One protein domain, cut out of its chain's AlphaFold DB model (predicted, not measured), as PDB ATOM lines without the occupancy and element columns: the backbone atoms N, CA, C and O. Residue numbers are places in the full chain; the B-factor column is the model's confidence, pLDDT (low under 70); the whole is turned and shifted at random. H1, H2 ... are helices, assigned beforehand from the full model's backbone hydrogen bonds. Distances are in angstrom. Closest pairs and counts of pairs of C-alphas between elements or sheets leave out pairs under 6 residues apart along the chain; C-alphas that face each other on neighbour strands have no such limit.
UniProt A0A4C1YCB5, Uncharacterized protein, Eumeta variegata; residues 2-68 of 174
ATOM      1  N   VAL A   2      50.093 -23.007 -33.173       67.94
ATOM      2  CA  VAL A   2      48.999 -23.423 -32.259       67.94
ATOM      3  C   VAL A   2      47.684 -22.649 -32.415       67.94
ATOM      4  O   VAL A   2      46.620 -23.231 -32.579       67.94
ATOM      5  N   ARG A   3      47.730 -21.314 -32.435       76.44
ATOM      6  CA  ARG A   3      46.504 -20.508 -32.507       76.44
ATOM      7  C   ARG A   3      45.659 -20.762 -33.767       76.44
ATOM      8  O   ARG A   3      44.438 -20.733 -33.685       76.44
ATOM      9  N   LYS A   4      46.289 -20.996 -34.926       84.62
ATOM     10  CA  LYS A   4      45.555 -21.240 -36.184       84.62
ATOM     11  C   LYS A   4      44.873 -22.611 -36.176       84.62
ATOM     12  O   LYS A   4      43.837 -22.767 -36.810       84.62
ATOM     13  N   GLU A   5      45.415 -23.570 -35.427       88.88
ATOM     14  CA  GLU A   5      44.796 -24.883 -35.211       88.88
ATOM     15  C   GLU A   5      43.563 -24.764 -34.313       88.88
ATOM     16  O   GLU A   5      42.523 -25.325 -34.642       88.88
ATOM     17  N   LEU A   6      43.632 -23.956 -33.248       90.56
ATOM     18  CA  LEU A   6      42.474 -23.681 -32.391       90.56
ATOM     19  C   LEU A   6      41.375 -22.902 -33.128       90.56
ATOM     20  O   LEU A   6      40.211 -23.269 -33.030       90.56
ATOM     21  N   ALA A   7      41.727 -21.890 -33.926       90.12
ATOM     22  CA  ALA A   7      40.756 -21.172 -34.761       90.12
ATOM     23  C   ALA A   7      40.075 -22.105 -35.780       90.12
ATOM     24  O   ALA A   7      38.867 -22.032 -35.999       90.12
ATOM     25  N   LYS A   8      40.839 -23.035 -36.369       93.75
ATOM     26  CA  LYS A   8      40.291 -24.084 -37.235       93.75
ATOM     27  C   LYS A   8      39.358 -25.024 -36.464       93.75
ATOM     28  O   LYS A   8      38.282 -25.335 -36.963       93.75
ATOM     29  N   PHE A   9      39.721 -25.416 -35.244       93.62
ATOM     30  CA  PHE A   9      38.855 -26.223 -34.387       93.62
ATOM     31  C   PHE A   9      37.533 -25.504 -34.074       93.62
ATOM     32  O   PHE A   9      36.471 -26.113 -34.193       93.62
ATOM     33  N   VAL A  10      37.576 -24.209 -33.739       93.75
ATOM     34  CA  VAL A  10      36.376 -23.377 -33.540       93.75
ATOM     35  C   VAL A  10      35.512 -23.362 -34.801       93.75
ATOM     36  O   VAL A  10      34.307 -23.571 -34.712       93.75
ATOM     37  N   GLN A  11      36.116 -23.176 -35.979       95.31
ATOM     38  CA  GLN A  11      35.400 -23.184 -37.257       95.31
ATOM     39  C   GLN A  11      34.692 -24.521 -37.528       95.31
ATOM     40  O   GLN A  11      33.525 -24.535 -37.919       95.31
ATOM     41  N   GLU A  12      35.383 -25.643 -37.322       95.88
ATOM     42  CA  GLU A  12      34.845 -26.991 -37.546       95.88
ATOM     43  C   GLU A  12      33.738 -27.348 -36.541       95.88
ATOM     44  O   GLU A  12      32.819 -28.097 -36.874       95.88
ATOM     45  N   ASN A  13      33.785 -26.763 -35.341       94.06
ATOM     46  CA  ASN A  13      32.875 -27.056 -34.234       94.06
ATOM     47  C   ASN A  13      31.973 -25.867 -33.860       94.06
ATOM     48  O   ASN A  13      31.430 -25.826 -32.761       94.06
ATOM     49  N   GLN A  14      31.736 -24.920 -34.771       90.88
ATOM     50  CA  GLN A  14      30.913 -23.723 -34.513       90.88
ATOM     51  C   GLN A  14      29.441 -24.020 -34.157       90.88
ATOM     52  O   GLN A  14      28.710 -23.135 -33.718       90.88
ATOM     53  N   ASN A  15      28.992 -25.261 -34.368       91.50
ATOM     54  CA  ASN A  15      27.662 -25.738 -33.987       91.50
ATOM     55  C   ASN A  15      27.640 -26.482 -32.641       91.50
ATOM     56  O   ASN A  15      26.553 -26.802 -32.163       91.50
ATOM     57  N   ASP A  16      28.797 -26.745 -32.018       93.38
ATOM     58  CA  ASP A  16      28.846 -27.161 -30.615       93.38
ATOM     59  C   ASP A  16      28.213 -26.068 -29.749       93.38
ATOM     60  O   ASP A  16      28.459 -24.881 -29.947       93.38
ATOM     61  N   GLN A  17      27.390 -26.461 -28.780       92.88
ATOM     62  CA  GLN A  17      26.600 -25.510 -28.007       92.88
ATOM     63  C   GLN A  17      27.465 -24.516 -27.216       92.88
ATOM     64  O   GLN A  17      27.106 -23.341 -27.131       92.88
ATOM     65  N   ARG A  18      28.590 -24.958 -26.636       93.94
ATOM     66  CA  ARG A  18      29.460 -24.087 -25.829       93.94
ATOM     67  C   ARG A  18      30.261 -23.155 -26.725       93.94
ATOM     68  O   ARG A  18      30.321 -21.963 -26.441       93.94
ATOM     69  N   ILE A  19      30.806 -23.677 -27.826       92.38
ATOM     70  CA  ILE A  19      31.529 -22.861 -28.811       92.38
ATOM     71  C   ILE A  19      30.585 -21.834 -29.436       92.38
ATOM     72  O   ILE A  19      30.916 -20.655 -29.498       92.38
ATOM     73  N   ARG A  20      29.374 -22.245 -29.830       92.88
ATOM     74  CA  ARG A  20      28.377 -21.347 -30.421       92.88
ATOM     75  C   ARG A  20      27.967 -20.240 -29.458       92.88
ATOM     76  O   ARG A  20      27.877 -19.089 -29.872       92.88
ATOM     77  N   LEU A  21      27.738 -20.564 -28.185       92.56
ATOM     78  CA  LEU A  21      27.395 -19.560 -27.179       92.56
ATOM     79  C   LEU A  21      28.547 -18.575 -26.942       92.56
ATOM     80  O   LEU A  21      28.310 -17.372 -26.907       92.56
ATOM     81  N   ALA A  22      29.785 -19.066 -26.851       92.19
ATOM     82  CA  ALA A  22      30.965 -18.219 -26.691       92.19
ATOM     83  C   ALA A  22      31.178 -17.284 -27.893       92.19
ATOM     84  O   ALA A  22      31.429 -16.094 -27.715       92.19
ATOM     85  N   LEU A  23      30.994 -17.792 -29.117       91.50
ATOM     86  CA  LEU A  23      31.024 -16.982 -30.337       91.50
ATOM     87  C   LEU A  23      29.975 -15.866 -30.290       91.50
ATOM     88  O   LEU A  23      30.308 -14.724 -30.587       91.50
ATOM     89  N   ILE A  24      28.739 -16.177 -29.880       91.12
ATOM     90  CA  ILE A  24      27.648 -15.198 -29.754       91.12
ATOM     91  C   ILE A  24      27.971 -14.133 -28.698       91.12
ATOM     92  O   ILE A  24      27.762 -12.949 -28.945       91.12
ATOM     93  N   ASN A  25      28.504 -14.535 -27.544       89.44
ATOM     94  CA  ASN A  25      28.878 -13.598 -26.485       89.44
ATOM     95  C   ASN A  25      29.988 -12.644 -26.947       89.44
ATOM     96  O   ASN A  25      29.902 -11.445 -26.705       89.44
ATOM     97  N   ASN A  26      30.984 -13.151 -27.678       87.31
ATOM     98  CA  ASN A  26      32.092 -12.337 -28.181       87.31
ATOM     99  C   ASN A  26      31.678 -11.329 -29.269       87.31
ATOM    100  O   ASN A  26      32.389 -10.350 -29.484       87.31
ATOM    101  N   ILE A  27      30.556 -11.556 -29.964       86.94
ATOM    102  CA  ILE A  27      30.018 -10.638 -30.988       86.94
ATOM    103  C   ILE A  27      28.878  -9.754 -30.470       86.94
ATOM    104  O   ILE A  27      28.395  -8.913 -31.228       86.94
ATOM    105  N   ALA A  28      28.410  -9.952 -29.231       74.38
ATOM    106  CA  ALA A  28      27.215  -9.290 -28.699       74.38
ATOM    107  C   ALA A  28      27.330  -7.755 -28.705       74.38
ATOM    108  O   ALA A  28      26.327  -7.074 -28.917       74.38
ATOM    109  N   ASP A  29      28.554  -7.236 -28.581       65.50
ATOM    110  CA  ASP A  29      28.859  -5.802 -28.588       65.50
ATOM    111  C   ASP A  29      29.316  -5.274 -29.968       65.50
ATOM    112  O   ASP A  29      29.568  -4.078 -30.126       65.50
ATOM    113  N   GLU A  30      29.423  -6.128 -30.999       67.25
ATOM    114  CA  GLU A  30      29.763  -5.681 -32.357       67.25
ATOM    115  C   GLU A  30      28.505  -5.155 -33.088       67.25
ATOM    116  O   GLU A  30      27.684  -5.909 -33.638       67.25
ATOM    117  N   GLU A  31      28.366  -3.824 -33.139       58.62
ATOM    118  CA  GLU A  31      27.385  -3.139 -33.989       58.62
ATOM    119  C   GLU A  31      27.725  -3.326 -35.476       58.62
ATOM    120  O   GLU A  31      28.419  -2.533 -36.111       58.62
ATOM    121  N   LEU A  32      27.199  -4.403 -36.051       65.88
ATOM    122  CA  LEU A  32      27.187  -4.653 -37.490       65.88
ATOM    123  C   LEU A  32      25.731  -4.607 -37.970       65.88
ATOM    124  O   LEU A  32      25.055  -5.644 -37.971       65.88
ATOM    125  N   PRO A  33      25.199  -3.410 -38.292       68.62
ATOM    126  CA  PRO A  33      23.844  -3.287 -38.805       68.62
ATOM    127  C   PRO A  33      23.723  -4.044 -40.133       68.62
ATOM    128  O   PRO A  33      24.621  -3.993 -40.973       68.62
ATOM    129  N   ASN A  34      22.591  -4.724 -40.327       80.25
ATOM    130  CA  ASN A  34      22.225  -5.465 -41.545       80.25
ATOM    131  C   ASN A  34      22.922  -6.819 -41.780       80.25
ATOM    132  O   ASN A  34      22.872  -7.316 -42.901       80.25
ATOM    133  N   GLN A  35      23.524  -7.433 -40.756       82.69
ATOM    134  CA  GLN A  35      24.005  -8.820 -40.830       82.69
ATOM    135  C   GLN A  35      23.136  -9.766 -39.998       82.69
ATOM    136  O   GLN A  35      22.737  -9.438 -38.877       82.69
ATOM    137  N   THR A  36      22.886 -10.956 -40.538       89.88
ATOM    138  CA  THR A  36      22.350 -12.101 -39.791       89.88
ATOM    139  C   THR A  36      23.351 -12.576 -38.734       89.88
ATOM    140  O   THR A  36      24.542 -12.260 -38.791       89.88
ATOM    141  N   LEU A  37      22.886 -13.342 -37.744       87.56
ATOM    142  CA  LEU A  37      23.764 -13.883 -36.703       87.56
ATOM    143  C   LEU A  37      24.841 -14.802 -37.299       87.56
ATOM    144  O   LEU A  37      26.000 -14.741 -36.902       87.56
ATOM    145  N   GLU A  38      24.464 -15.616 -38.280       90.62
ATOM    146  CA  GLU A  38      25.346 -16.535 -38.994       90.62
ATOM    147  C   GLU A  38      26.478 -15.792 -39.718       90.62
ATOM    148  O   GLU A  38      27.640 -16.176 -39.592       90.62
ATOM    149  N   GLU A  39      26.170 -14.690 -40.407       91.19
ATOM    150  CA  GLU A  39      27.174 -13.858 -41.085       91.19
ATOM    151  C   GLU A  39      28.140 -13.195 -40.095       91.19
ATOM    152  O   GLU A  39      29.344 -13.103 -40.364       91.19
ATOM    153  N   LYS A  40      27.640 -12.772 -38.924       89.75
ATOM    154  CA  LYS A  40      28.484 -12.226 -37.851       89.75
ATOM    155  C   LYS A  40      29.440 -13.280 -37.302       89.75
ATOM    156  O   LYS A  40      30.629 -13.001 -37.154       89.75
ATOM    157  N   ILE A  41      28.948 -14.495 -37.052       90.88
ATOM    158  CA  ILE A  41      29.773 -15.622 -36.595       90.88
ATOM    159  C   ILE A  41      30.840 -15.967 -37.639       90.88
ATOM    160  O   ILE A  41      32.016 -16.080 -37.297       90.88
ATOM    161  N   GLU A  42      30.472 -16.073 -38.918       91.44
ATOM    162  CA  GLU A  42      31.429 -16.374 -39.987       91.44
ATOM    163  C   GLU A  42      32.507 -15.284 -40.101       91.44
ATOM    164  O   GLU A  42      33.699 -15.579 -40.228       91.44
ATOM    165  N   THR A  43      32.099 -14.015 -40.016       91.19
ATOM    166  CA  THR A  43      33.014 -12.869 -40.030       91.19
ATOM    167  C   THR A  43      33.970 -12.916 -38.841       91.19
ATOM    168  O   THR A  43      35.178 -12.752 -39.020       91.19
ATOM    169  N   TYR A  44      33.457 -13.185 -37.640       90.94
ATOM    170  CA  TYR A  44      34.262 -13.323 -36.431       90.94
ATOM    171  C   TYR A  44      35.279 -14.465 -36.554       90.94
ATOM    172  O   TYR A  44      36.469 -14.242 -36.339       90.94
ATOM    173  N   ILE A  45      34.854 -15.654 -36.995       91.62
ATOM    174  CA  ILE A  45      35.741 -16.809 -37.211       91.62
ATOM    175  C   ILE A  45      36.846 -16.467 -38.218       91.62
ATOM    176  O   ILE A  45      38.017 -16.752 -37.968       91.62
ATOM    177  N   LYS A  46      36.519 -15.789 -39.328       91.62
ATOM    178  CA  LYS A  46      37.523 -15.328 -40.303       91.62
ATOM    179  C   LYS A  46      38.551 -14.388 -39.669       91.62
ATOM    180  O   LYS A  46      39.745 -14.553 -39.922       91.62
ATOM    181  N   LYS A  47      38.121 -13.444 -38.817       89.94
ATOM    182  CA  LYS A  47      39.032 -12.532 -38.098       89.94
ATOM    183  C   LYS A  47      40.031 -13.290 -37.213       89.94
ATOM    184  O   LYS A  47      41.163 -12.834 -37.072       89.94
ATOM    185  N   GLN A  48      39.674 -14.459 -36.671       88.75
ATOM    186  CA  GLN A  48      40.570 -15.234 -35.799       88.75
ATOM    187  C   GLN A  48      41.865 -15.688 -36.481       88.75
ATOM    188  O   GLN A  48      42.900 -15.806 -35.810       88.75
ATOM    189  N   PHE A  49      41.820 -15.909 -37.798       88.69
ATOM    190  CA  PHE A  49      42.975 -16.296 -38.613       88.69
ATOM    191  C   PHE A  49      43.922 -15.131 -38.922       88.69
ATOM    192  O   PHE A  49      45.044 -15.371 -39.378       88.69
ATOM    193  N   THR A  50      43.495 -13.896 -38.657       89.06
ATOM    194  CA  THR A  50      44.308 -12.693 -38.818       89.06
ATOM    195  C   THR A  50      45.280 -12.556 -37.651       89.06
ATOM    196  O   THR A  50      44.902 -12.635 -36.475       89.06
ATOM    197  N   ASP A  51      46.554 -12.331 -37.968       85.38
ATOM    198  CA  ASP A  51      47.584 -12.110 -36.958       85.38
ATOM    199  C   ASP A  51      47.243 -10.856 -36.125       85.38
ATOM    200  O   ASP A  51      46.807  -9.834 -36.651       85.38
ATOM    201  N   GLY A  52      47.402 -10.947 -34.802       82.94
ATOM    202  CA  GLY A  52      47.090  -9.850 -33.877       82.94
ATOM    203  C   GLY A  52      45.625  -9.741 -33.437       82.94
ATOM    204  O   GLY A  52      45.343  -8.965 -32.529       82.94
ATOM    205  N   PHE A  53      44.696 -10.532 -33.990       85.62
ATOM    206  CA  PHE A  53      43.325 -10.594 -33.453       85.62
ATOM    207  C   PHE A  53      43.317 -11.186 -32.026       85.62
ATOM    208  O   PHE A  53      44.162 -12.018 -31.722       85.62
ATOM    209  N   TRP A  54      42.418 -10.788 -31.132       85.88
ATOM    210  CA  TRP A  54      42.394 -11.295 -29.752       85.88
ATOM    211  C   TRP A  54      41.289 -12.345 -29.624       85.88
ATOM    212  O   TRP A  54      40.132 -12.051 -29.898       85.88
ATOM    213  N   GLY A  55      41.660 -13.580 -29.276       84.12
ATOM    214  CA  GLY A  55      40.696 -14.659 -29.042       84.12
ATOM    215  C   GLY A  55      40.027 -14.511 -27.677       84.12
ATOM    216  O   GLY A  55      40.660 -14.016 -26.744       84.12
ATOM    217  N   GLY A  56      38.770 -14.939 -27.574       88.06
ATOM    218  CA  GLY A  56      38.001 -14.889 -26.335       88.06
ATOM    219  C   GLY A  56      37.759 -16.276 -25.743       88.06
ATOM    220  O   GLY A  56      38.570 -17.197 -25.872       88.06
ATOM    221  N   GLU A  57      36.603 -16.415 -25.097       90.94
ATOM    222  CA  GLU A  57      36.149 -17.652 -24.454       90.94
ATOM    223  C   GLU A  57      36.090 -18.858 -25.412       90.94
ATOM    224  O   GLU A  57      36.409 -19.982 -25.028       90.94
ATOM    225  N   ASP A  58      35.753 -18.629 -26.677       92.62
ATOM    226  CA  ASP A  58      35.668 -19.646 -27.725       92.62
ATOM    227  C   ASP A  58      37.003 -20.373 -27.953       92.62
ATOM    228  O   ASP A  58      37.038 -21.601 -28.049       92.62
ATOM    229  N   ILE A  59      38.117 -19.633 -27.948       92.56
ATOM    230  CA  ILE A  59      39.465 -20.199 -28.073       92.56
ATOM    231  C   ILE A  59      39.880 -20.947 -26.802       92.56
ATOM    232  O   ILE A  59      40.597 -21.944 -26.894       92.56
ATOM    233  N   LEU A  60      39.425 -20.517 -25.622       93.50
ATOM    234  CA  LEU A  60      39.698 -21.214 -24.360       93.50
ATOM    235  C   LEU A  60      38.968 -22.562 -24.294       93.50
ATOM    236  O   LEU A  60      39.568 -23.565 -23.903       93.50
ATOM    237  N   ILE A  61      37.709 -22.605 -24.739       93.44
ATOM    238  CA  ILE A  61      36.939 -23.849 -24.880       93.44
ATOM    239  C   ILE A  61      37.602 -24.761 -25.915       93.44
ATOM    240  O   ILE A  61      37.818 -25.942 -25.641       93.44
ATOM    241  N   ALA A  62      37.987 -24.218 -27.074       92.50
ATOM    242  CA  ALA A  62      38.691 -24.980 -28.101       92.50
ATOM    243  C   ALA A  62      40.018 -25.552 -27.586       92.50
ATOM    244  O   ALA A  62      40.329 -26.703 -27.869       92.50
ATOM    245  N   ALA A  63      40.782 -24.792 -26.797       91.75
ATOM    246  CA  ALA A  63      42.019 -25.274 -26.190       91.75
ATOM    247  C   ALA A  63      41.767 -26.419 -25.197       91.75
ATOM    248  O   ALA A  63      42.506 -27.404 -25.216       91.75
ATOM    249  N   ALA A  64      40.727 -26.311 -24.364       92.38
ATOM    250  CA  ALA A  64      40.366 -27.362 -23.418       92.38
ATOM    251  C   ALA A  64      40.046 -28.680 -24.142       92.38
ATOM    252  O   ALA A  64      40.586 -29.724 -23.779       92.38
ATOM    253  N   GLU A  65      39.235 -28.621 -25.202       91.75
ATOM    254  CA  GLU A  65      38.860 -29.793 -26.004       91.75
ATOM    255  C   GLU A  65      40.023 -30.347 -26.830       91.75
ATOM    256  O   GLU A  65      40.284 -31.548 -26.805       91.75
ATOM    257  N   TYR A  66      40.749 -29.482 -27.539       90.88
ATOM    258  CA  TYR A  66      41.810 -29.890 -28.458       90.88
ATOM    259  C   TYR A  66      42.983 -30.553 -27.729       90.88
ATOM    260  O   TYR A  66      43.532 -31.544 -28.207       90.88
ATOM    261  N   TYR A  67      43.360 -30.026 -26.559       89.06
ATOM    262  CA  TYR A  67      44.464 -30.562 -25.759       89.06
ATOM    263  C   TYR A  67      44.021 -31.540 -24.669       89.06
ATOM    264  O   TYR A  67      44.881 -32.123 -24.009       89.06
ATOM    265  N   LEU A  68      42.713 -31.734 -24.469       89.06
ATOM    266  CA  LEU A  68      42.150 -32.553 -23.391       89.06
ATOM    267  C   LEU A  68      42.653 -32.121 -22.002       89.06
ATOM    268  O   LEU A  68      43.042 -32.945 -21.172       89.06
TER     269      LEU A  68
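What this domain is: This is residues 2 to 68 of the 174 residues of an uncharacterized protein of Eumeta variegata (UniProt A0A4C1YCB5). Four short helices make two crossed pairs: H1 crosses H4 and H3 crosses H2, with H1 and H3 running opposite ways. The 67 printed residues hold H1, H2, H3 and H4 in that order and no named strand, class all helix. The whole is compact, radius of gyration of the C-alphas 11.3 A, spanning 38 by 26 by 17 A.

How they stand to each other: Start at H1, residues 2 to 12; it touches H4, residues 57 to 67, about perpendicular at 78 degrees, closest C-alphas Leu 6 and Ala 62, 5.9 A. H3, residues 37 to 48, touches H1 with residues 45 to 48 alone. H2, residues 17 to 27, touches H3 at Leu 23 and Ile 41, closest C-alphas, 6.5 A. In each helix every O i to N i+4 pair is within hydrogen-bond range.

Where its parts are: Find C-alpha 2 at (48.999, -23.423, -32.259), where H1 begins; H1 and H2 each run 15.5 A, H3 16.9 A. H4 runs 15.4 A to C-alpha 67 at (44.464, -30.562, -25.759).

The domain as a whole: The C-alphas of Asn 34 and Leu 68, farthest apart, are 38.2 A apart. The printed part has no cut. Look for pLDDT under 70 at residue 2 and residues 29 to 33.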